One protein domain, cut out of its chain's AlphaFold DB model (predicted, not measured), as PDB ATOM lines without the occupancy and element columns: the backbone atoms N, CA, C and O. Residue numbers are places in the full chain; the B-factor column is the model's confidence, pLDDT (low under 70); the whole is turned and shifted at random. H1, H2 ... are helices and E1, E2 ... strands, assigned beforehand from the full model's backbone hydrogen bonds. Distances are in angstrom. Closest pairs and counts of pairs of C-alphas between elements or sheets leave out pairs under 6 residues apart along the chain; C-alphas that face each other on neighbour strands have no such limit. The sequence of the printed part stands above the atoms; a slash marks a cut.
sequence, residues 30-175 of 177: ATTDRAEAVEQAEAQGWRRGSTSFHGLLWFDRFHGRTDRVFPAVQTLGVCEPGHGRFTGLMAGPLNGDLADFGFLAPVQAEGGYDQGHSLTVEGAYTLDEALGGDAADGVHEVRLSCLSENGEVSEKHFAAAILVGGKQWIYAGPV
ATOM      1  N   ALA A  30      25.991  -6.202 -31.271       58.84
ATOM      2  CA  ALA A  30      25.462  -5.130 -32.109       58.84
ATOM      3  C   ALA A  30      26.380  -4.847 -33.304       58.84
ATOM      4  O   ALA A  30      25.935  -4.309 -34.318       58.84
ATOM      5  N   THR A  31      27.661  -5.195 -33.161       62.97
ATOM      6  CA  THR A  31      28.714  -5.002 -34.160       62.97
ATOM      7  C   THR A  31      29.306  -6.309 -34.673       62.97
ATOM      8  O   THR A  31      30.017  -6.281 -35.675       62.97
ATOM      9  N   THR A  32      29.022  -7.432 -34.008       70.56
ATOM     10  CA  THR A  32      29.451  -8.766 -34.433       70.56
ATOM     11  C   THR A  32      28.855  -9.082 -35.798       70.56
ATOM     12  O   THR A  32      27.633  -9.110 -35.982       70.56
ATOM     13  N   ASP A  33      29.726  -9.308 -36.778       78.44
ATOM     14  CA  ASP A  33      29.277  -9.792 -38.073       78.44
ATOM     15  C   ASP A  33      28.852 -11.266 -37.978       78.44
ATOM     16  O   ASP A  33      29.153 -11.995 -37.028       78.44
ATOM     17  N   ARG A  34      28.114 -11.735 -38.984       77.69
ATOM     18  CA  ARG A  34      27.621 -13.114 -38.993       77.69
ATOM     19  C   ARG A  34      28.753 -14.144 -38.933       77.69
ATOM     20  O   ARG A  34      28.534 -15.216 -38.382       77.69
ATOM     21  N   ALA A  35      29.913 -13.878 -39.530       80.88
ATOM     22  CA  ALA A  35      31.010 -14.841 -39.564       80.88
ATOM     23  C   ALA A  35      31.608 -15.046 -38.168       80.88
ATOM     24  O   ALA A  35      31.826 -16.189 -37.770       80.88
ATOM     25  N   GLU A  36      31.775 -13.970 -37.405       83.50
ATOM     26  CA  GLU A  36      32.207 -14.038 -36.011       83.50
ATOM     27  C   GLU A  36      31.167 -14.757 -35.135       83.50
ATOM     28  O   GLU A  36      31.524 -15.632 -34.350       83.50
ATOM     29  N   ALA A  37      29.870 -14.485 -35.311       80.69
ATOM     30  CA  ALA A  37      28.825 -15.205 -34.576       80.69
ATOM     31  C   ALA A  37      28.828 -16.716 -34.855       80.69
ATOM     32  O   ALA A  37      28.586 -17.527 -33.959       80.69
ATOM     33  N   VAL A  38      29.118 -17.103 -36.100       81.56
ATOM     34  CA  VAL A  38      29.277 -18.506 -36.493       81.56
ATOM     35  C   VAL A  38      30.482 -19.121 -35.778       81.56
ATOM     36  O   VAL A  38      30.355 -20.201 -35.212       81.56
ATOM     37  N   GLU A  39      31.629 -18.441 -35.763       84.88
ATOM     38  CA  GLU A  39      32.833 -18.901 -35.057       84.88
ATOM     39  C   GLU A  39      32.588 -19.053 -33.548       84.88
ATOM     40  O   GLU A  39      32.920 -20.087 -32.963       84.88
ATOM     41  N   GLN A  40      31.931 -18.073 -32.923       81.44
ATOM     42  CA  GLN A  40      31.557 -18.122 -31.508       81.44
ATOM     43  C   GLN A  40      30.595 -19.280 -31.218       81.44
ATOM     44  O   GLN A  40      30.781 -20.008 -30.240       81.44
ATOM     45  N   ALA A  41      29.604 -19.511 -32.083       80.56
ATOM     46  CA  ALA A  41      28.717 -20.657 -31.949       80.56
ATOM     47  C   ALA A  41      29.485 -21.985 -32.087       80.56
ATOM     48  O   ALA A  41      29.271 -22.905 -31.293       80.56
ATOM     49  N   GLU A  42      30.414 -22.088 -33.047       84.38
ATOM     50  CA  GLU A  42      31.265 -23.273 -33.233       84.38
ATOM     51  C   GLU A  42      32.145 -23.557 -32.005       84.38
ATOM     52  O   GLU A  42      32.316 -24.720 -31.608       84.38
ATOM     53  N   ALA A  43      32.657 -22.504 -31.364       81.81
ATOM     54  CA  ALA A  43      33.407 -22.592 -30.116       81.81
ATOM     55  C   ALA A  43      32.539 -23.074 -28.938       81.81
ATOM     56  O   ALA A  43      33.025 -23.806 -28.077       81.81
ATOM     57  N   GLN A  44      31.248 -22.731 -28.931       79.25
ATOM     58  CA  GLN A  44      30.267 -23.158 -27.923       79.25
ATOM     59  C   GLN A  44      29.633 -24.531 -28.215       79.25
ATOM     60  O   GLN A  44      28.697 -24.948 -27.539       79.25
ATOM     61  N   GLY A  45      30.156 -25.268 -29.200       77.62
ATOM     62  CA  GLY A  45      29.751 -26.647 -29.479       77.62
ATOM     63  C   GLY A  45      28.721 -26.803 -30.594       77.62
ATOM     64  O   GLY A  45      28.401 -27.939 -30.950       77.62
ATOM     65  N   TRP A  46      28.261 -25.713 -31.220       81.62
ATOM     66  CA  TRP A  46      27.570 -25.824 -32.503       81.62
ATOM     67  C   TRP A  46      28.545 -26.369 -33.560       81.62
ATOM     68  O   TRP A  46      29.765 -26.187 -33.507       81.62
ATOM     69  N   ARG A  47      28.031 -27.130 -34.521       75.38
ATOM     70  CA  ARG A  47      28.849 -27.738 -35.573       75.38
ATOM     71  C   ARG A  47      28.167 -27.562 -36.907       75.38
ATOM     72  O   ARG A  47      26.988 -27.862 -37.061       75.38
ATOM     73  N   ARG A  48      28.951 -27.220 -37.927       65.25
ATOM     74  CA  ARG A  48      28.541 -27.373 -39.319       65.25
ATOM     75  C   ARG A  48      28.494 -28.919 -39.693       65.25
ATOM     76  O   ARG A  48      29.447 -29.367 -40.303       65.25
ATOM     77  N   GLY A  49      27.425 -29.770 -39.528       53.06
ATOM     78  CA  GLY A  49      27.036 -31.065 -40.278       53.06
ATOM     79  C   GLY A  49      25.620 -31.267 -41.026       53.06
ATOM     80  O   GLY A  49      24.571 -31.029 -40.466       53.06
ATOM     81  N   SER A  50      25.470 -31.684 -42.307       45.16
ATOM     82  CA  SER A  50      24.178 -31.566 -43.081       45.16
ATOM     83  C   SER A  50      23.095 -32.676 -42.964       45.16
ATOM     84  O   SER A  50      22.337 -32.842 -43.917       45.16
ATOM     85  N   THR A  51      23.003 -33.493 -41.910       41.78
ATOM     86  CA  THR A  51      22.493 -34.876 -42.119       41.78
ATOM     87  C   THR A  51      21.365 -35.414 -41.230       41.78
ATOM     88  O   THR A  51      21.234 -36.625 -41.105       41.78
ATOM     89  N   SER A  52      20.465 -34.578 -40.721       45.94
ATOM     90  CA  SER A  52      19.199 -35.071 -40.124       45.94
ATOM     91  C   SER A  52      17.988 -34.163 -40.377       45.94
ATOM     92  O   SER A  52      16.896 -34.408 -39.870       45.94
ATOM     93  N   PHE A  53      18.155 -33.135 -41.212       58.69
ATOM     94  CA  PHE A  53      17.164 -32.082 -41.384       58.69
ATOM     95  C   PHE A  53      16.202 -32.372 -42.521       58.69
ATOM     96  O   PHE A  53      16.611 -32.683 -43.640       58.69
ATOM     97  N   HIS A  54      14.919 -32.175 -42.232       69.81
ATOM     98  CA  HIS A  54      13.852 -32.229 -43.226       69.81
ATOM     99  C   HIS A  54      13.903 -31.056 -44.222       69.81
ATOM    100  O   HIS A  54      13.291 -31.088 -45.287       69.81
ATOM    101  N   GLY A  55      14.695 -30.032 -43.895       79.62
ATOM    102  CA  GLY A  55      14.998 -28.890 -44.742       79.62
ATOM    103  C   GLY A  55      15.684 -27.774 -43.958       79.62
ATOM    104  O   GLY A  55      16.137 -27.975 -42.830       79.62
ATOM    105  N   LEU A  56      15.766 -26.582 -44.542       86.31
ATOM    106  CA  LEU A  56      16.353 -25.417 -43.868       86.31
ATOM    107  C   LEU A  56      15.270 -24.566 -43.205       86.31
ATOM    108  O   LEU A  56      14.195 -24.391 -43.773       86.31
ATOM    109  N   LEU A  57      15.589 -23.995 -42.042       90.81
ATOM    110  CA  LEU A  57      14.828 -22.901 -41.446       90.81
ATOM    111  C   LEU A  57      15.534 -21.579 -41.773       90.81
ATOM    112  O   LEU A  57      16.681 -21.356 -41.376       90.81
ATOM    113  N   TRP A  58      14.864 -20.734 -42.545       89.94
ATOM    114  CA  TRP A  58      15.336 -19.435 -43.012       89.94
ATOM    115  C   TRP A  58      14.604 -18.312 -42.287       89.94
ATOM    116  O   TRP A  58      13.426 -18.442 -41.987       89.94
ATOM    117  N   PHE A  59      15.292 -17.224 -41.959       91.50
ATOM    118  CA  PHE A  59      14.716 -16.123 -41.183       91.50
ATOM    119  C   PHE A  59      14.589 -14.902 -42.095       91.50
ATOM    120  O   PHE A  59      15.462 -14.676 -42.937       91.50
ATOM    121  N   ASP A  60      13.541 -14.091 -41.925       88.75
ATOM    122  CA  ASP A  60      13.394 -12.838 -42.690       88.75
ATOM    123  C   ASP A  60      14.565 -11.856 -42.450       88.75
ATOM    124  O   ASP A  60      14.893 -11.029 -43.304       88.75
ATOM    125  N   ARG A  61      15.232 -11.996 -41.299       89.38
ATOM    126  CA  ARG A  61      16.368 -11.209 -40.828       89.38
ATOM    127  C   ARG A  61      17.354 -12.088 -40.074       89.38
ATOM    128  O   ARG A  61      16.985 -13.052 -39.411       89.38
ATOM    129  N   PHE A  62      18.626 -11.708 -40.126       91.19
ATOM    130  CA  PHE A  62      19.709 -12.468 -39.496       91.19
ATOM    131  C   PHE A  62      20.084 -11.985 -38.101       91.19
ATOM    132  O   PHE A  62      20.965 -12.574 -37.499       91.19
ATOM    133  N   HIS A  63      19.469 -10.926 -37.591       94.38
ATOM    134  CA  HIS A  63      19.695 -10.445 -36.235       94.38
ATOM    135  C   HIS A  63      18.454  -9.721 -35.728       94.38
ATOM    136  O   HIS A  63      17.616  -9.256 -36.509       94.38
ATOM    137  N   GLY A  64      18.349  -9.574 -34.416       95.19
ATOM    138  CA  GLY A  64      17.251  -8.857 -33.797       95.19
ATOM    139  C   GLY A  64      17.468  -8.650 -32.311       95.19
ATOM    140  O   GLY A  64      18.567  -8.830 -31.790       95.19
ATOM    141  N   ARG A  65      16.396  -8.240 -31.634       96.88
ATOM    142  CA  ARG A  65      16.367  -8.117 -30.178       96.88
ATOM    143  C   ARG A  65      15.584  -9.262 -29.556       96.88
ATOM    144  O   ARG A  65      14.627  -9.733 -30.167       96.88
ATOM    145  N   THR A  66      15.979  -9.684 -28.360       97.62
ATOM    146  CA  THR A  66      15.319 -10.784 -27.635       97.62
ATOM    147  C   THR A  66      13.985 -10.360 -27.016       97.62
ATOM    148  O   THR A  66      13.083 -11.181 -26.904       97.62
ATOM    149  N   ASP A  67      13.826  -9.064 -26.730       97.06
ATOM    150  CA  ASP A  67      12.643  -8.425 -26.133       97.06
ATOM    151  C   ASP A  67      11.652  -7.858 -27.171       97.06
ATOM    152  O   ASP A  67      10.831  -6.980 -26.883       97.06
ATOM    153  N   ARG A  68      11.749  -8.317 -28.421       97.38
ATOM    154  CA  ARG A  68      10.842  -7.966 -29.520       97.38
ATOM    155  C   ARG A  68      10.256  -9.233 -30.114       97.38
ATOM    156  O   ARG A  68      10.879 -10.287 -30.038       97.38
ATOM    157  N   VAL A  69       9.063  -9.105 -30.702       97.50
ATOM    158  CA  VAL A  69       8.398 -10.216 -31.395       97.50
ATOM    159  C   VAL A  69       9.386 -10.834 -32.375       97.50
ATOM    160  O   VAL A  69      10.030 -10.117 -33.152       97.50
ATOM    161  N   PHE A  70       9.541 -12.151 -32.274       97.25
ATOM    162  CA  PHE A  70      10.493 -12.886 -33.083       97.25
ATOM    163  C   PHE A  70      10.112 -12.783 -34.566       97.25
ATOM    164  O   PHE A  70       8.922 -12.774 -34.889       97.25
ATOM    165  N   PRO A  71      11.082 -12.651 -35.484       96.19
ATOM    166  CA  PRO A  71      10.782 -12.541 -36.905       96.19
ATOM    167  C   PRO A  71      10.048 -13.752 -37.469       96.19
ATOM    168  O   PRO A  71      10.137 -14.862 -36.939       96.19
ATOM    169  N   ALA A  72       9.419 -13.537 -38.623       95.00
ATOM    170  CA  ALA A  72       8.926 -14.625 -39.441       95.00
ATOM    171  C   ALA A  72      10.069 -15.558 -39.862       95.00
ATOM    172  O   ALA A  72      11.175 -15.119 -40.219       95.00
ATOM    173  N   VAL A  73       9.772 -16.853 -39.878       94.69
ATOM    174  CA  VAL A  73      10.659 -17.881 -40.421       94.69
ATOM    175  C   VAL A  73       9.995 -18.584 -41.591       94.69
ATOM    176  O   VAL A  73       8.777 -18.724 -41.648       94.69
ATOM    177  N   GLN A  74      10.809 -19.043 -42.528       93.19
ATOM    178  CA  GLN A  74      10.395 -19.788 -43.700       93.19
ATOM    179  C   GLN A  74      11.103 -21.127 -43.733       93.19
ATOM    180  O   GLN A  74      12.280 -21.235 -43.388       93.19
ATOM    181  N   THR A  75      10.407 -22.152 -44.189       91.62
ATOM    182  CA  THR A  75      11.008 -23.459 -44.408       91.62
ATOM    183  C   THR A  75      11.396 -23.647 -45.870       91.62
ATOM    184  O   THR A  75      10.672 -23.281 -46.795       91.62
ATOM    185  N   LEU A  76      12.552 -24.267 -46.093       88.62
ATOM    186  CA  LEU A  76      12.954 -24.801 -47.392       88.62
ATOM    187  C   LEU A  76      12.935 -26.325 -47.296       88.62
ATOM    188  O   LEU A  76      13.957 -26.950 -47.011       88.62
ATOM    189  N   GLY A  77      11.744 -26.892 -47.458       88.00
ATOM    190  CA  GLY A  77      11.433 -28.313 -47.319       88.00
ATOM    191  C   GLY A  77       9.961 -28.496 -46.957       88.00
ATOM    192  O   GLY A  77       9.203 -27.530 -46.961       88.00
ATOM    193  N   VAL A  78       9.568 -29.730 -46.653       89.50
ATOM    194  CA  VAL A  78       8.192 -30.100 -46.278       89.50
ATOM    195  C   VAL A  78       8.193 -30.983 -45.047       89.50
ATOM    196  O   VAL A  78       9.227 -31.563 -44.741       89.50
ATOM    197  N   CYS A  79       7.063 -31.095 -44.346       90.06
ATOM    198  CA  CYS A  79       6.934 -32.036 -43.231       90.06
ATOM    199  C   CYS A  79       7.011 -33.499 -43.676       90.06
ATOM    200  O   CYS A  79       6.924 -33.836 -44.857       90.06
ATOM    201  N   GLU A  80       7.232 -34.402 -42.719       90.38
ATOM    202  CA  GLU A  80       7.193 -35.838 -42.994       90.38
ATOM    203  C   GLU A  80       5.758 -36.223 -43.347       90.38
ATOM    204  O   GLU A  80       4.839 -35.646 -42.757       90.38
ATOM    205  N   PRO A  81       5.532 -37.156 -44.292       91.44
ATOM    206  CA  PRO A  81       4.184 -37.612 -44.596       91.44
ATOM    207  C   PRO A  81       3.409 -37.965 -43.321       91.44
ATOM    208  O   PRO A  81       3.914 -38.672 -42.447       91.44
ATOM    209  N   GLY A  82       2.198 -37.424 -43.201       92.19
ATOM    210  CA  GLY A  82       1.343 -37.574 -42.024       92.19
ATOM    211  C   GLY A  82       1.559 -36.531 -40.923       92.19
ATOM    212  O   GLY A  82       0.726 -36.453 -40.027       92.19
ATOM    213  N   HIS A  83       2.599 -35.694 -40.995       92.62
ATOM    214  CA  HIS A  83       2.961 -34.706 -39.963       92.62
ATOM    215  C   HIS A  83       2.870 -33.248 -40.441       92.62
ATOM    216  O   HIS A  83       3.393 -32.340 -39.803       92.62
ATOM    217  N   GLY A  84       2.220 -32.995 -41.578       91.25
ATOM    218  CA  GLY A  84       2.029 -31.651 -42.132       91.25
ATOM    219  C   GLY A  84       0.745 -30.952 -41.688       91.25
ATOM    220  O   GLY A  84       0.300 -30.031 -42.375       91.25
ATOM    221  N   ARG A  85       0.078 -31.418 -40.622       92.94
ATOM    222  CA  ARG A  85      -1.237 -30.886 -40.231       92.94
ATOM    223  C   ARG A  85      -1.110 -29.638 -39.372       92.94
ATOM    224  O   ARG A  85      -1.828 -28.669 -39.629       92.94
ATOM    225  N   PHE A  86      -0.201 -29.670 -38.404       93.56
ATOM    226  CA  PHE A  86       0.115 -28.527 -37.561       93.56
ATOM    227  C   PHE A  86       1.619 -28.294 -37.478       93.56
ATOM    228  O   PHE A  86       2.418 -29.203 -37.708       93.56
ATOM    229  N   THR A  87       1.999 -27.077 -37.103       93.38
ATOM    230  CA  THR A  87       3.397 -26.706 -36.882       93.38
ATOM    231  C   THR A  87       3.560 -25.866 -35.630       93.38
ATOM    232  O   THR A  87       2.736 -24.993 -35.352       93.38
ATOM    233  N   GLY A  88       4.643 -26.102 -34.893       94.25
ATOM    234  CA  GLY A  88       5.041 -25.283 -33.748       94.25
ATOM    235  C   GLY A  88       6.406 -24.656 -33.986       94.25
ATOM    236  O   GLY A  88       7.360 -25.385 -34.250       94.25
ATOM    237  N   LEU A  89       6.501 -23.327 -33.881       96.62
ATOM    238  CA  LEU A  89       7.771 -22.597 -33.889       96.62
ATOM    239  C   LEU A  89       8.189 -22.297 -32.453       96.62
ATOM    240  O   LEU A  89       7.429 -21.689 -31.698       96.62
ATOM    241  N   MET A  90       9.390 -22.719 -32.080       97.31
ATOM    242  CA  MET A  90       9.869 -22.695 -30.703       97.31
ATOM    243  C   MET A  90      11.352 -22.329 -30.627       97.31
ATOM    244  O   MET A  90      12.077 -22.477 -31.611       97.31
ATOM    245  N   ALA A  91      11.805 -21.901 -29.452       97.75
ATOM    246  CA  ALA A  91      13.214 -21.721 -29.123       97.75
ATOM    247  C   ALA A  91      13.564 -22.410 -27.802       97.75
ATOM    248  O   ALA A  91      12.732 -22.492 -26.900       97.75
ATOM    249  N   GLY A  92      14.799 -22.887 -27.694       96.94
ATOM    250  CA  GLY A  92      15.307 -23.552 -26.499       96.94
ATOM    251  C   GLY A  92      16.819 -23.781 -26.555       96.94
ATOM    252  O   GLY A  92      17.486 -23.317 -27.488       96.94
ATOM    253  N   PRO A  93      17.376 -24.512 -25.577       94.56
ATOM    254  CA  PRO A  93      18.790 -24.865 -25.560       94.56
ATOM    255  C   PRO A  93      19.212 -25.604 -26.835       94.56
ATOM    256  O   PRO A  93      18.459 -26.412 -27.387       94.56
ATOM    257  N   LEU A  94      20.448 -25.374 -27.287       90.75
ATOM    258  CA  LEU A  94      21.009 -26.113 -28.417       90.75
ATOM    259  C   LEU A  94      20.977 -27.625 -28.136       90.75
ATOM    260  O   LEU A  94      21.528 -28.080 -27.136       90.75
ATOM    261  N   ASN A  95      20.369 -28.404 -29.038       85.69
ATOM    262  CA  ASN A  95      20.167 -29.849 -28.880       85.69
ATOM    263  C   ASN A  95      19.320 -30.262 -27.658       85.69
ATOM    264  O   ASN A  95      19.354 -31.434 -27.280       85.69
ATOM    265  N   GLY A  96      18.545 -29.345 -27.069       87.44
ATOM    266  CA  GLY A  96      17.645 -29.652 -25.956       87.44
ATOM    267  C   GLY A  96      16.510 -30.609 -26.335       87.44
ATOM    268  O   GLY A  96      16.209 -30.834 -27.521       87.44
ATOM    269  N   ASP A  97      15.858 -31.163 -25.319       90.62
ATOM    270  CA  ASP A  97      14.645 -31.951 -25.503       90.62
ATOM    271  C   ASP A  97      13.455 -31.024 -25.744       90.62
ATOM    272  O   ASP A  97      13.456 -29.877 -25.316       90.62
ATOM    273  N   LEU A  98      12.405 -31.504 -26.419       88.88
ATOM    274  CA  LEU A  98      11.245 -30.667 -26.761       88.88
ATOM    275  C   LEU A  98      10.584 -30.009 -25.532       88.88
ATOM    276  O   LEU A  98       9.994 -28.943 -25.662       88.88
ATOM    277  N   ALA A  99      10.700 -30.619 -24.351       92.69
ATOM    278  CA  ALA A  99      10.183 -30.070 -23.098       92.69
ATOM    279  C   ALA A  99      10.909 -28.792 -22.633       92.69
ATOM    280  O   ALA A  99      10.337 -28.027 -21.861       92.69
ATOM    281  N   ASP A 100      12.130 -28.553 -23.118       94.69
ATOM    282  CA  ASP A 100      12.944 -27.376 -22.791       94.69
ATOM    283  C   ASP A 100      12.707 -26.207 -23.763       94.69
ATOM    284  O   ASP A 100      13.351 -25.162 -23.658       94.69
ATOM    285  N   PHE A 101      11.825 -26.389 -24.747       96.12
ATOM    286  CA  PHE A 101      11.534 -25.396 -25.774       96.12
ATOM    287  C   PHE A 101      10.252 -24.637 -25.433       96.12
ATOM    288  O   PHE A 101       9.212 -25.237 -25.156       96.12
ATOM    289  N   GLY A 102      10.302 -23.310 -25.524       97.50
ATOM    290  CA  GLY A 102       9.118 -22.459 -25.456       97.50
ATOM    291  C   GLY A 102       8.709 -21.929 -26.824       97.50
ATOM    292  O   GLY A 102       9.510 -21.821 -27.752       97.50
ATOM    293  N   PHE A 103       7.425 -21.613 -26.965       97.56
ATOM    294  CA  PHE A 103       6.844 -21.186 -28.232       97.56
ATOM    295  C   PHE A 103       7.253 -19.757 -28.601       97.56
ATOM    296  O   PHE A 103       7.127 -18.837 -27.802       97.56
ATOM    297  N   LEU A 104       7.658 -19.571 -29.858       97.81
ATOM    298  CA  LEU A 104       7.822 -18.267 -30.513       97.81
ATOM    299  C   LEU A 104       6.576 -17.871 -31.320       97.81
ATOM    300  O   LEU A 104       6.384 -16.700 -31.642       97.81
ATOM    301  N   ALA A 105       5.718 -18.841 -31.635       96.62
ATOM    302  CA  ALA A 105       4.405 -18.634 -32.230       96.62
ATOM    303  C   ALA A 105       3.413 -19.681 -31.691       96.62
ATOM    304  O   ALA A 105       3.839 -20.781 -31.325       96.62
ATOM    305  N   PRO A 106       2.098 -19.391 -31.661       94.50
ATOM    306  CA  PRO A 106       1.079 -20.404 -31.427       94.50
ATOM    307  C   PRO A 106       1.217 -21.558 -32.419       94.50
ATOM    308  O   PRO A 106       1.685 -21.367 -33.540       94.50
ATOM    309  N   VAL A 107       0.744 -22.742 -32.034       92.44
ATOM    310  CA  VAL A 107       0.641 -23.865 -32.972       92.44
ATOM    311  C   VAL A 107      -0.318 -23.485 -34.103       92.44
ATOM    312  O   VAL A 107      -1.470 -23.127 -33.852       92.44
ATOM    313  N   GLN A 108       0.163 -23.553 -35.343       89.88
ATOM    314  CA  GLN A 108      -0.595 -23.176 -36.536       89.88
ATOM    315  C   GLN A 108      -1.139 -24.417 -37.237       89.88
ATOM    316  O   GLN A 108      -0.462 -25.440 -37.321       89.88
ATOM    317  N   ALA A 109      -2.376 -24.331 -37.727       88.19
ATOM    318  CA  ALA A 109      -3.020 -25.377 -38.512       88.19
ATOM    319  C   ALA A 109      -2.837 -25.077 -40.002       88.19
ATOM    320  O   ALA A 109      -3.705 -24.485 -40.636       88.19
ATOM    321  N   GLU A 110      -1.691 -25.483 -40.540       72.94
ATOM    322  CA  GLU A 110      -1.279 -25.159 -41.911       72.94
ATOM    323  C   GLU A 110      -1.769 -26.185 -42.940       72.94
ATOM    324  O   GLU A 110      -1.881 -25.863 -44.114       72.94
ATOM    325  N   GLY A 111      -2.148 -27.394 -42.497       74.12
ATOM    326  CA  GLY A 111      -2.857 -28.396 -43.297       74.12
ATOM    327  C   GLY A 111      -2.192 -28.788 -44.623       74.12
ATOM    328  O   GLY A 111      -2.374 -28.135 -45.639       74.12
ATOM    329  N   GLY A 112      -1.542 -29.952 -44.663       75.56
ATOM    330  CA  GLY A 112      -0.966 -30.480 -45.908       75.56
ATOM    331  C   GLY A 112       0.426 -29.925 -46.211       75.56
ATOM    332  O   GLY A 112       0.893 -29.992 -47.347       75.56
ATOM    333  N   TYR A 113       1.127 -29.407 -45.201       84.50
ATOM    334  CA  TYR A 113       2.521 -28.968 -45.323       84.50
ATOM    335  C   TYR A 113       3.499 -30.142 -45.585       84.50
ATOM    336  O   TYR A 113       4.677 -29.950 -45.867       84.50
ATOM    337  N   ASP A 114       3.012 -31.381 -45.571       82.81
ATOM    338  CA  ASP A 114       3.691 -32.588 -46.051       82.81
ATOM    339  C   ASP A 114       3.467 -32.866 -47.557       82.81
ATOM    340  O   ASP A 114       4.007 -33.834 -48.089       82.81
ATOM    341  N   GLN A 115       2.707 -32.021 -48.271       82.75
ATOM    342  CA  GLN A 115       2.309 -32.227 -49.677       82.75
ATOM    343  C   GLN A 115       3.055 -31.355 -50.705       82.75
ATOM    344  O   GLN A 115       2.681 -31.349 -51.877       82.75
ATOM    345  N   GLY A 116       4.127 -30.652 -50.322       75.00
ATOM    346  CA  GLY A 116       5.024 -29.997 -51.296       75.00
ATOM    347  C   GLY A 116       5.144 -28.472 -51.220       75.00
ATOM    348  O   GLY A 116       5.700 -27.879 -52.141       75.00
ATOM    349  N   HIS A 117       4.642 -27.818 -50.172       77.75
ATOM    350  CA  HIS A 117       4.686 -26.355 -50.042       77.75
ATOM    351  C   HIS A 117       5.721 -25.920 -49.009       77.75
ATOM    352  O   HIS A 117       5.868 -26.601 -48.010       77.75
ATOM    353  N   SER A 118       6.414 -24.797 -49.224       83.44
ATOM    354  CA  SER A 118       7.153 -24.098 -48.163       83.44
ATOM    355  C   SER A 118       6.174 -23.391 -47.228       83.44
ATOM    356  O   SER A 118       5.162 -22.867 -47.694       83.44
ATOM    357  N   LEU A 119       6.510 -23.298 -45.948       89.25
ATOM    358  CA  LEU A 119       5.697 -22.631 -44.940       89.25
ATOM    359  C   LEU A 119       6.387 -21.357 -44.458       89.25
ATOM    360  O   LEU A 119       7.598 -21.356 -44.247       89.25
ATOM    361  N   THR A 120       5.611 -20.292 -44.259       92.12
ATOM    362  CA  THR A 120       6.037 -19.104 -43.509       92.12
ATOM    363  C   THR A 120       5.287 -19.082 -42.186       92.12
ATOM    364  O   THR A 120       4.062 -19.088 -42.194       92.12
ATOM    365  N   VAL A 121       6.011 -19.049 -41.068       92.81
ATOM    366  CA  VAL A 121       5.432 -18.931 -39.727       92.81
ATOM    367  C   VAL A 121       5.802 -17.573 -39.156       92.81
ATOM    368  O   VAL A 121       6.978 -17.285 -38.931       92.81
ATOM    369  N   GLU A 122       4.788 -16.752 -38.908       94.50
ATOM    370  CA  GLU A 122       4.934 -15.471 -38.219       94.50
ATOM    371  C   GLU A 122       5.174 -15.693 -36.721       94.50
ATOM    372  O   GLU A 122       4.422 -16.419 -36.063       94.50
ATOM    373  N   GLY A 123       6.207 -15.052 -36.171       94.12
ATOM    374  CA  GLY A 123       6.405 -15.007 -34.727       94.12
ATOM    375  C   GLY A 123       5.316 -14.173 -34.051       94.12
ATOM    376  O   GLY A 123       4.865 -13.154 -34.573       94.12
ATOM    377  N   ALA A 124       4.889 -14.605 -32.870       97.38
ATOM    378  CA  ALA A 124       3.920 -13.890 -32.038       97.38
ATOM    379  C   ALA A 124       4.487 -13.533 -30.661       97.38
ATOM    380  O   ALA A 124       3.995 -12.608 -30.017       97.38
ATOM    381  N   TYR A 125       5.514 -14.262 -30.230       97.81
ATOM    382  CA  TYR A 125       6.162 -14.109 -28.938       97.81
ATOM    383  C   TYR A 125       7.599 -13.629 -29.117       97.81
ATOM    384  O   TYR A 125       8.200 -13.731 -30.192       97.81
ATOM    385  N   THR A 126       8.135 -13.052 -28.054       98.25
ATOM    386  CA  THR A 126       9.538 -12.652 -27.957       98.25
ATOM    387  C   THR A 126      10.426 -13.854 -27.629       98.25
ATOM    388  O   THR A 126       9.948 -14.892 -27.164       98.25
ATOM    389  N   LEU A 127      11.737 -13.727 -27.855       97.69
ATOM    390  CA  LEU A 127      12.679 -14.768 -27.438       97.69
ATOM    391  C   LEU A 127      12.770 -14.844 -25.907       97.69
ATOM    392  O   LEU A 127      12.884 -15.940 -25.367       97.69
ATOM    393  N   ASP A 128      12.663 -13.698 -25.226       98.00
ATOM    394  CA  ASP A 128      12.613 -13.639 -23.763       98.00
ATOM    395  C   ASP A 128      11.411 -14.457 -23.221       98.00
ATOM    396  O   ASP A 128      11.556 -15.314 -22.350       98.00
ATOM    397  N   GLU A 129      10.213 -14.284 -23.789       97.50
ATOM    398  CA  GLU A 129       9.032 -15.074 -23.399       97.50
ATOM    399  C   GLU A 129       9.210 -16.574 -23.664       97.50
ATOM    400  O   GLU A 129       8.889 -17.388 -22.797       97.50
ATOM    401  N   ALA A 130       9.745 -16.945 -24.832       97.56
ATOM    402  CA  ALA A 130       9.972 -18.346 -25.191       97.56
ATOM    403  C   ALA A 130      10.997 -19.029 -24.271       97.56
ATOM    404  O   ALA A 130      10.852 -20.204 -23.952       97.56
ATOM    405  N   LEU A 131      12.013 -18.302 -23.804       95.94
ATOM    406  CA  LEU A 131      13.044 -18.832 -22.908       95.94
ATOM    407  C   LEU A 131      12.710 -18.644 -21.416       95.94
ATOM    408  O   LEU A 131      13.529 -18.958 -20.554       95.94
ATOM    409  N   GLY A 132      11.500 -18.169 -21.096       93.31
ATOM    410  CA  GLY A 132      11.000 -18.060 -19.725       93.31
ATOM    411  C   GLY A 132      11.560 -16.882 -18.919       93.31
ATOM    412  O   GLY A 132      11.533 -16.926 -17.688       93.31
ATOM    413  N   GLY A 133      12.063 -15.833 -19.573       92.00
ATOM    414  CA  GLY A 133      12.635 -14.655 -18.921       92.00
ATOM    415  C   GLY A 133      13.680 -13.960 -19.788       92.00
ATOM    416  O   GLY A 133      13.642 -14.045 -21.005       92.00
ATOM    417  N   ASP A 134      14.635 -13.266 -19.176       90.00
ATOM    418  CA  ASP A 134      15.749 -12.704 -19.941       90.00
ATOM    419  C   ASP A 134      16.515 -13.833 -20.648       90.00
ATOM    420  O   ASP A 134      17.056 -14.724 -19.987       90.00
ATOM    421  N   ALA A 135      16.555 -13.798 -21.984       89.88
ATOM    422  CA  ALA A 135      17.263 -14.795 -22.774       89.88
ATOM    423  C   ALA A 135      18.741 -14.847 -22.358       89.88
ATOM    424  O   ALA A 135      19.463 -13.856 -22.472       89.88
ATOM    425  N   ALA A 136      19.186 -16.002 -21.859       91.56
ATOM    426  CA  ALA A 136      20.568 -16.178 -21.434       91.56
ATOM    427  C   ALA A 136      21.528 -16.076 -22.629       91.56
ATOM    428  O   ALA A 136      21.232 -16.577 -23.715       91.56
ATOM    429  N   ASP A 137      22.701 -15.490 -22.406       94.00
ATOM    430  CA  ASP A 137      23.772 -15.470 -23.401       94.00
ATOM    431  C   ASP A 137      24.179 -16.899 -23.797       94.00
ATOM    432  O   ASP A 137      24.258 -17.799 -22.954       94.00
ATOM    433  N   GLY A 138      24.477 -17.100 -25.081       94.00
ATOM    434  CA  GLY A 138      24.946 -18.373 -25.625       94.00
ATOM    435  C   GLY A 138      24.206 -18.822 -26.881       94.00
ATOM    436  O   GLY A 138      23.426 -18.075 -27.473       94.00
ATOM    437  N   VAL A 139      24.481 -20.049 -27.327       94.81
ATOM    438  CA  VAL A 139      23.818 -20.635 -28.500       94.81
ATOM    439  C   VAL A 139      22.481 -21.262 -28.117       94.81
ATOM    440  O   VAL A 139      22.413 -22.150 -27.269       94.81
ATOM    441  N   HIS A 140      21.439 -20.862 -28.837       95.56
ATOM    442  CA  HIS A 140      20.095 -21.425 -28.746       95.56
ATOM    443  C   HIS A 140      19.684 -22.033 -30.077       95.56
ATOM    444  O   HIS A 140      20.190 -21.669 -31.142       95.56
ATOM    445  N   GLU A 141      18.741 -22.959 -30.021       94.88
ATOM    446  CA  GLU A 141      18.116 -23.556 -31.188       94.88
ATOM    447  C   GLU A 141      16.717 -22.974 -31.378       94.88
ATOM    448  O   GLU A 141      15.899 -22.979 -30.464       94.88
ATOM    449  N   VAL A 142      16.431 -22.519 -32.593       96.44
ATOM    450  CA  VAL A 142      15.080 -22.245 -33.073       96.44
ATOM    451  C   VAL A 142      14.632 -23.452 -33.876       96.44
ATOM    452  O   VAL A 142      15.301 -23.838 -34.838       96.44
ATOM    453  N   ARG A 143      13.502 -24.037 -33.492       94.50
ATOM    454  CA  ARG A 143      12.971 -25.283 -34.039       94.50
ATOM    455  C   ARG A 143      11.560 -25.071 -34.567       94.50
ATOM    456  O   ARG A 143      10.716 -24.509 -33.874       94.50
ATOM    457  N   LEU A 144      11.297 -25.571 -35.770       94.50
ATOM    458  CA  LEU A 144       9.950 -25.761 -36.292       94.50
ATOM    459  C   LEU A 144       9.647 -27.258 -36.328       94.50
ATOM    460  O   LEU A 144      10.250 -28.004 -37.107       94.50
ATOM    461  N   SER A 145       8.724 -27.681 -35.469       93.44
ATOM    462  CA  SER A 145       8.266 -29.066 -35.379       93.44
ATOM    463  C   SER A 145       7.009 -29.282 -36.213       93.44
ATOM    464  O   SER A 145       6.116 -28.436 -36.233       93.44
ATOM    465  N   CYS A 146       6.955 -30.438 -36.864       92.75
ATOM    466  CA  CYS A 146       5.836 -30.936 -37.656       92.75
ATOM    467  C   CYS A 146       4.954 -31.838 -36.791       92.75
ATOM    468  O   CYS A 146       5.485 -32.722 -36.116       92.75
ATOM    469  N   LEU A 147       3.635 -31.637 -36.810       93.69
ATOM    470  CA  LEU A 147       2.695 -32.446 -36.044       93.69
ATOM    471  C   LEU A 147       1.596 -33.031 -36.934       93.69
ATOM    472  O   LEU A 147       1.085 -32.387 -37.860       93.69
ATOM    473  N   SER A 148       1.213 -34.262 -36.622       93.50
ATOM    474  CA  SER A 148       0.113 -34.961 -37.281       93.50
ATOM    475  C   SER A 148      -1.257 -34.492 -36.772       93.50
ATOM    476  O   SER A 148      -1.370 -33.677 -35.856       93.50
ATOM    477  N   GLU A 149      -2.335 -35.027 -37.351       91.62
ATOM    478  CA  GLU A 149      -3.709 -34.706 -36.937       91.62
ATOM    479  C   GLU A 149      -4.020 -35.081 -35.478       91.62
ATOM    480  O   GLU A 149      -4.833 -34.416 -34.839       91.62
ATOM    481  N   ASN A 150      -3.356 -36.103 -34.930       92.81
ATOM    482  CA  ASN A 150      -3.555 -36.540 -33.545       92.81
ATOM    483  C   ASN A 150      -2.615 -35.831 -32.543       92.81
ATOM    484  O   ASN A 150      -2.678 -36.122 -31.349       92.81
ATOM    485  N   GLY A 151      -1.768 -34.908 -33.015       89.62
ATOM    486  CA  GLY A 151      -0.798 -34.181 -32.194       89.62
ATOM    487  C   GLY A 151       0.541 -34.897 -31.985       89.62
ATOM    488  O   GLY A 151       1.365 -34.403 -31.219       89.62
ATOM    489  N   GLU A 152       0.783 -36.029 -32.650       93.88
ATOM    490  CA  GLU A 152       2.097 -36.677 -32.667       93.88
ATOM    491  C   GLU A 152       3.130 -35.763 -33.327       93.88
ATOM    492  O   GLU A 152       2.891 -35.200 -34.398       93.88
ATOM    493  N   VAL A 153       4.276 -35.601 -32.667       91.75
ATOM    494  CA  VAL A 153       5.381 -34.769 -33.141       91.75
ATOM    495  C   VAL A 153       6.315 -35.633 -33.979       91.75
ATOM    496  O   VAL A 153       6.789 -36.659 -33.499       91.75
ATOM    497  N   SER A 154       6.618 -35.204 -35.206       90.56
ATOM    498  CA  SER A 154       7.610 -35.888 -36.038       90.56
ATOM    499  C   SER A 154       8.986 -35.828 -35.378       90.56
ATOM    500  O   SER A 154       9.405 -34.786 -34.866       90.56
ATOM    501  N   GLU A 155       9.733 -36.927 -35.457       87.88
ATOM    502  CA  GLU A 155      11.146 -36.954 -35.068       87.88
ATOM    503  C   GLU A 155      11.981 -35.984 -35.926       87.88
ATOM    504  O   GLU A 155      13.004 -35.449 -35.481       87.88
ATOM    505  N   LYS A 156      11.519 -35.704 -37.152       87.44
ATOM    506  CA  LYS A 156      12.141 -34.760 -38.075       87.44
ATOM    507  C   LYS A 156      11.572 -33.360 -37.884       87.44
ATOM    508  O   LYS A 156      10.367 -33.134 -37.839       87.44
ATOM    509  N   HIS A 157      12.473 -32.393 -37.840       89.88
ATOM    510  CA  HIS A 157      12.147 -30.987 -37.654       89.88
ATOM    511  C   HIS A 157      13.097 -30.107 -38.465       89.88
ATOM    512  O   HIS A 157      14.135 -30.552 -38.966       89.88
ATOM    513  N   PHE A 158      12.731 -28.838 -38.598       91.94
ATOM    514  CA  PHE A 158      13.601 -27.801 -39.138       91.94
ATOM    515  C   PHE A 158      14.240 -27.079 -37.961       91.94
ATOM    516  O   PHE A 158      13.540 -26.767 -37.000       91.94
ATOM    517  N   ALA A 159      15.537 -26.782 -38.022       92.62
ATOM    518  CA  ALA A 159      16.143 -25.962 -36.985       92.62
ATOM    519  C   ALA A 159      17.288 -25.083 -37.474       92.62
ATOM    520  O   ALA A 159      17.990 -25.384 -38.446       92.62
ATOM    521  N   ALA A 160      17.486 -23.997 -36.741       93.00
ATOM    522  CA  ALA A 160      18.585 -23.065 -36.899       93.00
ATOM    523  C   ALA A 160      19.141 -22.659 -35.535       93.00
ATOM    524  O   ALA A 160      18.399 -22.498 -34.575       93.00
ATOM    525  N   ALA A 161      20.457 -22.505 -35.458       93.69
ATOM    526  CA  ALA A 161      21.133 -21.933 -34.317       93.69
ATOM    527  C   ALA A 161      21.075 -20.409 -34.397       93.69
ATOM    528  O   ALA A 161      21.330 -19.809 -35.451       93.69
ATOM    529  N   ILE A 162      20.817 -19.799 -33.251       95.62
ATOM    530  CA  ILE A 162      21.045 -18.384 -32.997       95.62
ATOM    531  C   ILE A 162      22.056 -18.248 -31.863       95.62
ATOM    532  O   ILE A 162      22.113 -19.084 -30.968       95.62
ATOM    533  N   LEU A 163      22.847 -17.190 -31.899       95.56
ATOM    534  CA  LEU A 163      23.687 -16.769 -30.793       95.56
ATOM    535  C   LEU A 163      23.012 -15.581 -30.110       95.56
ATOM    536  O   LEU A 163      22.653 -14.617 -30.786       95.56
ATOM    537  N   VAL A 164      22.837 -15.666 -28.797       96.12
ATOM    538  CA  VAL A 164      22.288 -14.614 -27.939       96.12
ATOM    539  C   VAL A 164      23.411 -13.999 -27.110       96.12
ATOM    540  O   VAL A 164      24.315 -14.698 -26.652       96.12
ATOM    541  N   GLY A 165      23.349 -12.686 -26.934       94.25
ATOM    542  CA  GLY A 165      24.305 -11.892 -26.172       94.25
ATOM    543  C   GLY A 165      23.658 -10.571 -25.779       94.25
ATOM    544  O   GLY A 165      23.248  -9.782 -26.639       94.25
ATOM    545  N   GLY A 166      23.499 -10.357 -24.477       92.44
ATOM    546  CA  GLY A 166      22.691  -9.273 -23.941       92.44
ATOM    547  C   GLY A 166      21.244  -9.357 -24.436       92.44
ATOM    548  O   GLY A 166      20.583 -10.384 -24.335       92.44
ATOM    549  N   LYS A 167      20.732  -8.255 -24.997       95.62
ATOM    550  CA  LYS A 167      19.368  -8.175 -25.559       95.62
ATOM    551  C   LYS A 167      19.315  -8.400 -27.062       95.62
ATOM    552  O   LYS A 167      18.351  -7.990 -27.714       95.62
ATOM    553  N   GLN A 168      20.344  -9.017 -27.630       96.00
ATOM    554  CA  GLN A 168      20.459  -9.244 -29.060       96.00
ATOM    555  C   GLN A 168      20.622 -10.716 -29.383       96.00
ATOM    556  O   GLN A 168      21.164 -11.495 -28.603       96.00
ATOM    557  N   TRP A 169      20.157 -11.071 -30.572       96.69
ATOM    558  CA  TRP A 169      20.407 -12.370 -31.161       96.69
ATOM    559  C   TRP A 169      20.874 -12.205 -32.601       96.69
ATOM    560  O   TRP A 169      20.509 -11.245 -33.287       96.69
ATOM    561  N   ILE A 170      21.654 -13.173 -33.067       95.69
ATOM    562  CA  ILE A 170      22.139 -13.267 -34.441       95.69
ATOM    563  C   ILE A 170      22.030 -14.712 -34.931       95.69
ATOM    564  O   ILE A 170      22.294 -15.664 -34.202       95.69
ATOM    565  N   TYR A 171      21.610 -14.891 -36.175       92.88
ATOM    566  CA  TYR A 171      21.533 -16.183 -36.840       92.88
ATOM    567  C   TYR A 171      22.940 -16.738 -37.074       92.88
ATOM    568  O   TYR A 171      23.730 -16.152 -37.819       92.88
ATOM    569  N   ALA A 172      23.227 -17.899 -36.488       90.31
ATOM    570  CA  ALA A 172      24.510 -18.580 -36.627       90.31
ATOM    571  C   ALA A 172      24.503 -19.587 -37.791       90.31
ATOM    572  O   ALA A 172      25.508 -19.765 -38.477       90.31
ATOM    573  N   GLY A 173      23.368 -20.221 -38.091       88.00
ATOM    574  CA  GLY A 173      23.297 -21.209 -39.168       88.00
ATOM    575  C   GLY A 173      22.248 -22.288 -38.936       88.00
ATOM    576  O   GLY A 173      21.576 -22.273 -37.917       88.00
ATOM    577  N   PRO A 174      22.102 -23.261 -39.845       87.12
ATOM    578  CA  PRO A 174      21.293 -24.450 -39.577       87.12
ATOM    579  C   PRO A 174      21.889 -25.277 -38.418       87.12
ATOM    580  O   PRO A 174      23.114 -25.412 -38.335       87.12
ATOM    581  N   VAL A 175      21.051 -25.840 -37.535       79.12
ATOM    582  CA  VAL A 175      21.495 -26.846 -36.536       79.12
ATOM    583  C   VAL A 175      21.739 -28.175 -37.232       79.12
ATOM    584  O   VAL A 175      21.313 -28.371 -38.368       79.12
TER     585      VAL A 175
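AT A GLANCE: This is residues 30 to 175 of the 177 residues of an uncharacterized protein of Thermobifida cellulosilytica TB100 (UniProt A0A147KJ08). A five-stranded sheet, curled like part of a barrel, has the small sheet E1 E3 partly face to face with it as a loose sandwich, and H1 packs across E7 at one end. The printed part has 146 residues, under half in named elements, in the order H1 E1 E2 E3 E4 H2 E5 E6 E7; the class is mixed. The large sheet, E2 E7 E6 E5 E4, is antiparallel. The whole is compact, with a radius of gyration of the C-alphas of 14.3 A and spans of 42 by 30 by 25 A.

IN THESE COORDINATES: In the large sheet, E6 is residues 153 to 165, 30.5 A long, and bends by 82 degrees at residue 156; E5 is 138 to 147, 28.3 A; E4 is 86 to 93, 22.5 A; E7 is 168 to 174, 18.5 A, ending at C-alpha 174 (21.293, -24.450, -39.577); E2 is 63 to 65. E1 is 55 to 59 and E3 is 73 to 77. H1 is 34 to 43, 14.2 A, from C-alpha 34 (27.621, -13.114, -38.993); H2 is 127 to 130.

HOW THE PARTS SIT: E5, E6 and E7 form a meander, each strand the antiparallel neighbour of the one before; N 142 and O 160 are 2.8 A apart, N 163 and O 170 2.8 A. E4 pairs with E5, N 90 to O 143 at 2.9 A; E2 pairs with E7, N 64 to O 169 at 3.0 A. E1 and E3 are antiparallel, N 58 to O 74 at 2.8 A; the closest C-alphas of E1 and E6 are those of Leu 57 and Phe 158, 5.6 A. H1 is on the large sheet, two layers, at a height of 8.3 A, across the strands at 75 degrees to E7 on the local plane; the closest C-alphas are those of Val 38 and Ala 172, 4.8 A. H2 is on the sheet over none of its strands, Ala 130 and Ala 91 closest by C-alphas, 6.1 A. In H1 every O i to N i+4 pair is within hydrogen-bond range; H2 is too short for one.

THE WHOLE: The C-alphas of Thr 31 and Asn 150 are the farthest apart, 45.1 A. The printed part has no cut. The long links are H1 to E1 and E4 to H2. Residues 30 to 31 and 48 to 54 are under 70 in pLDDT.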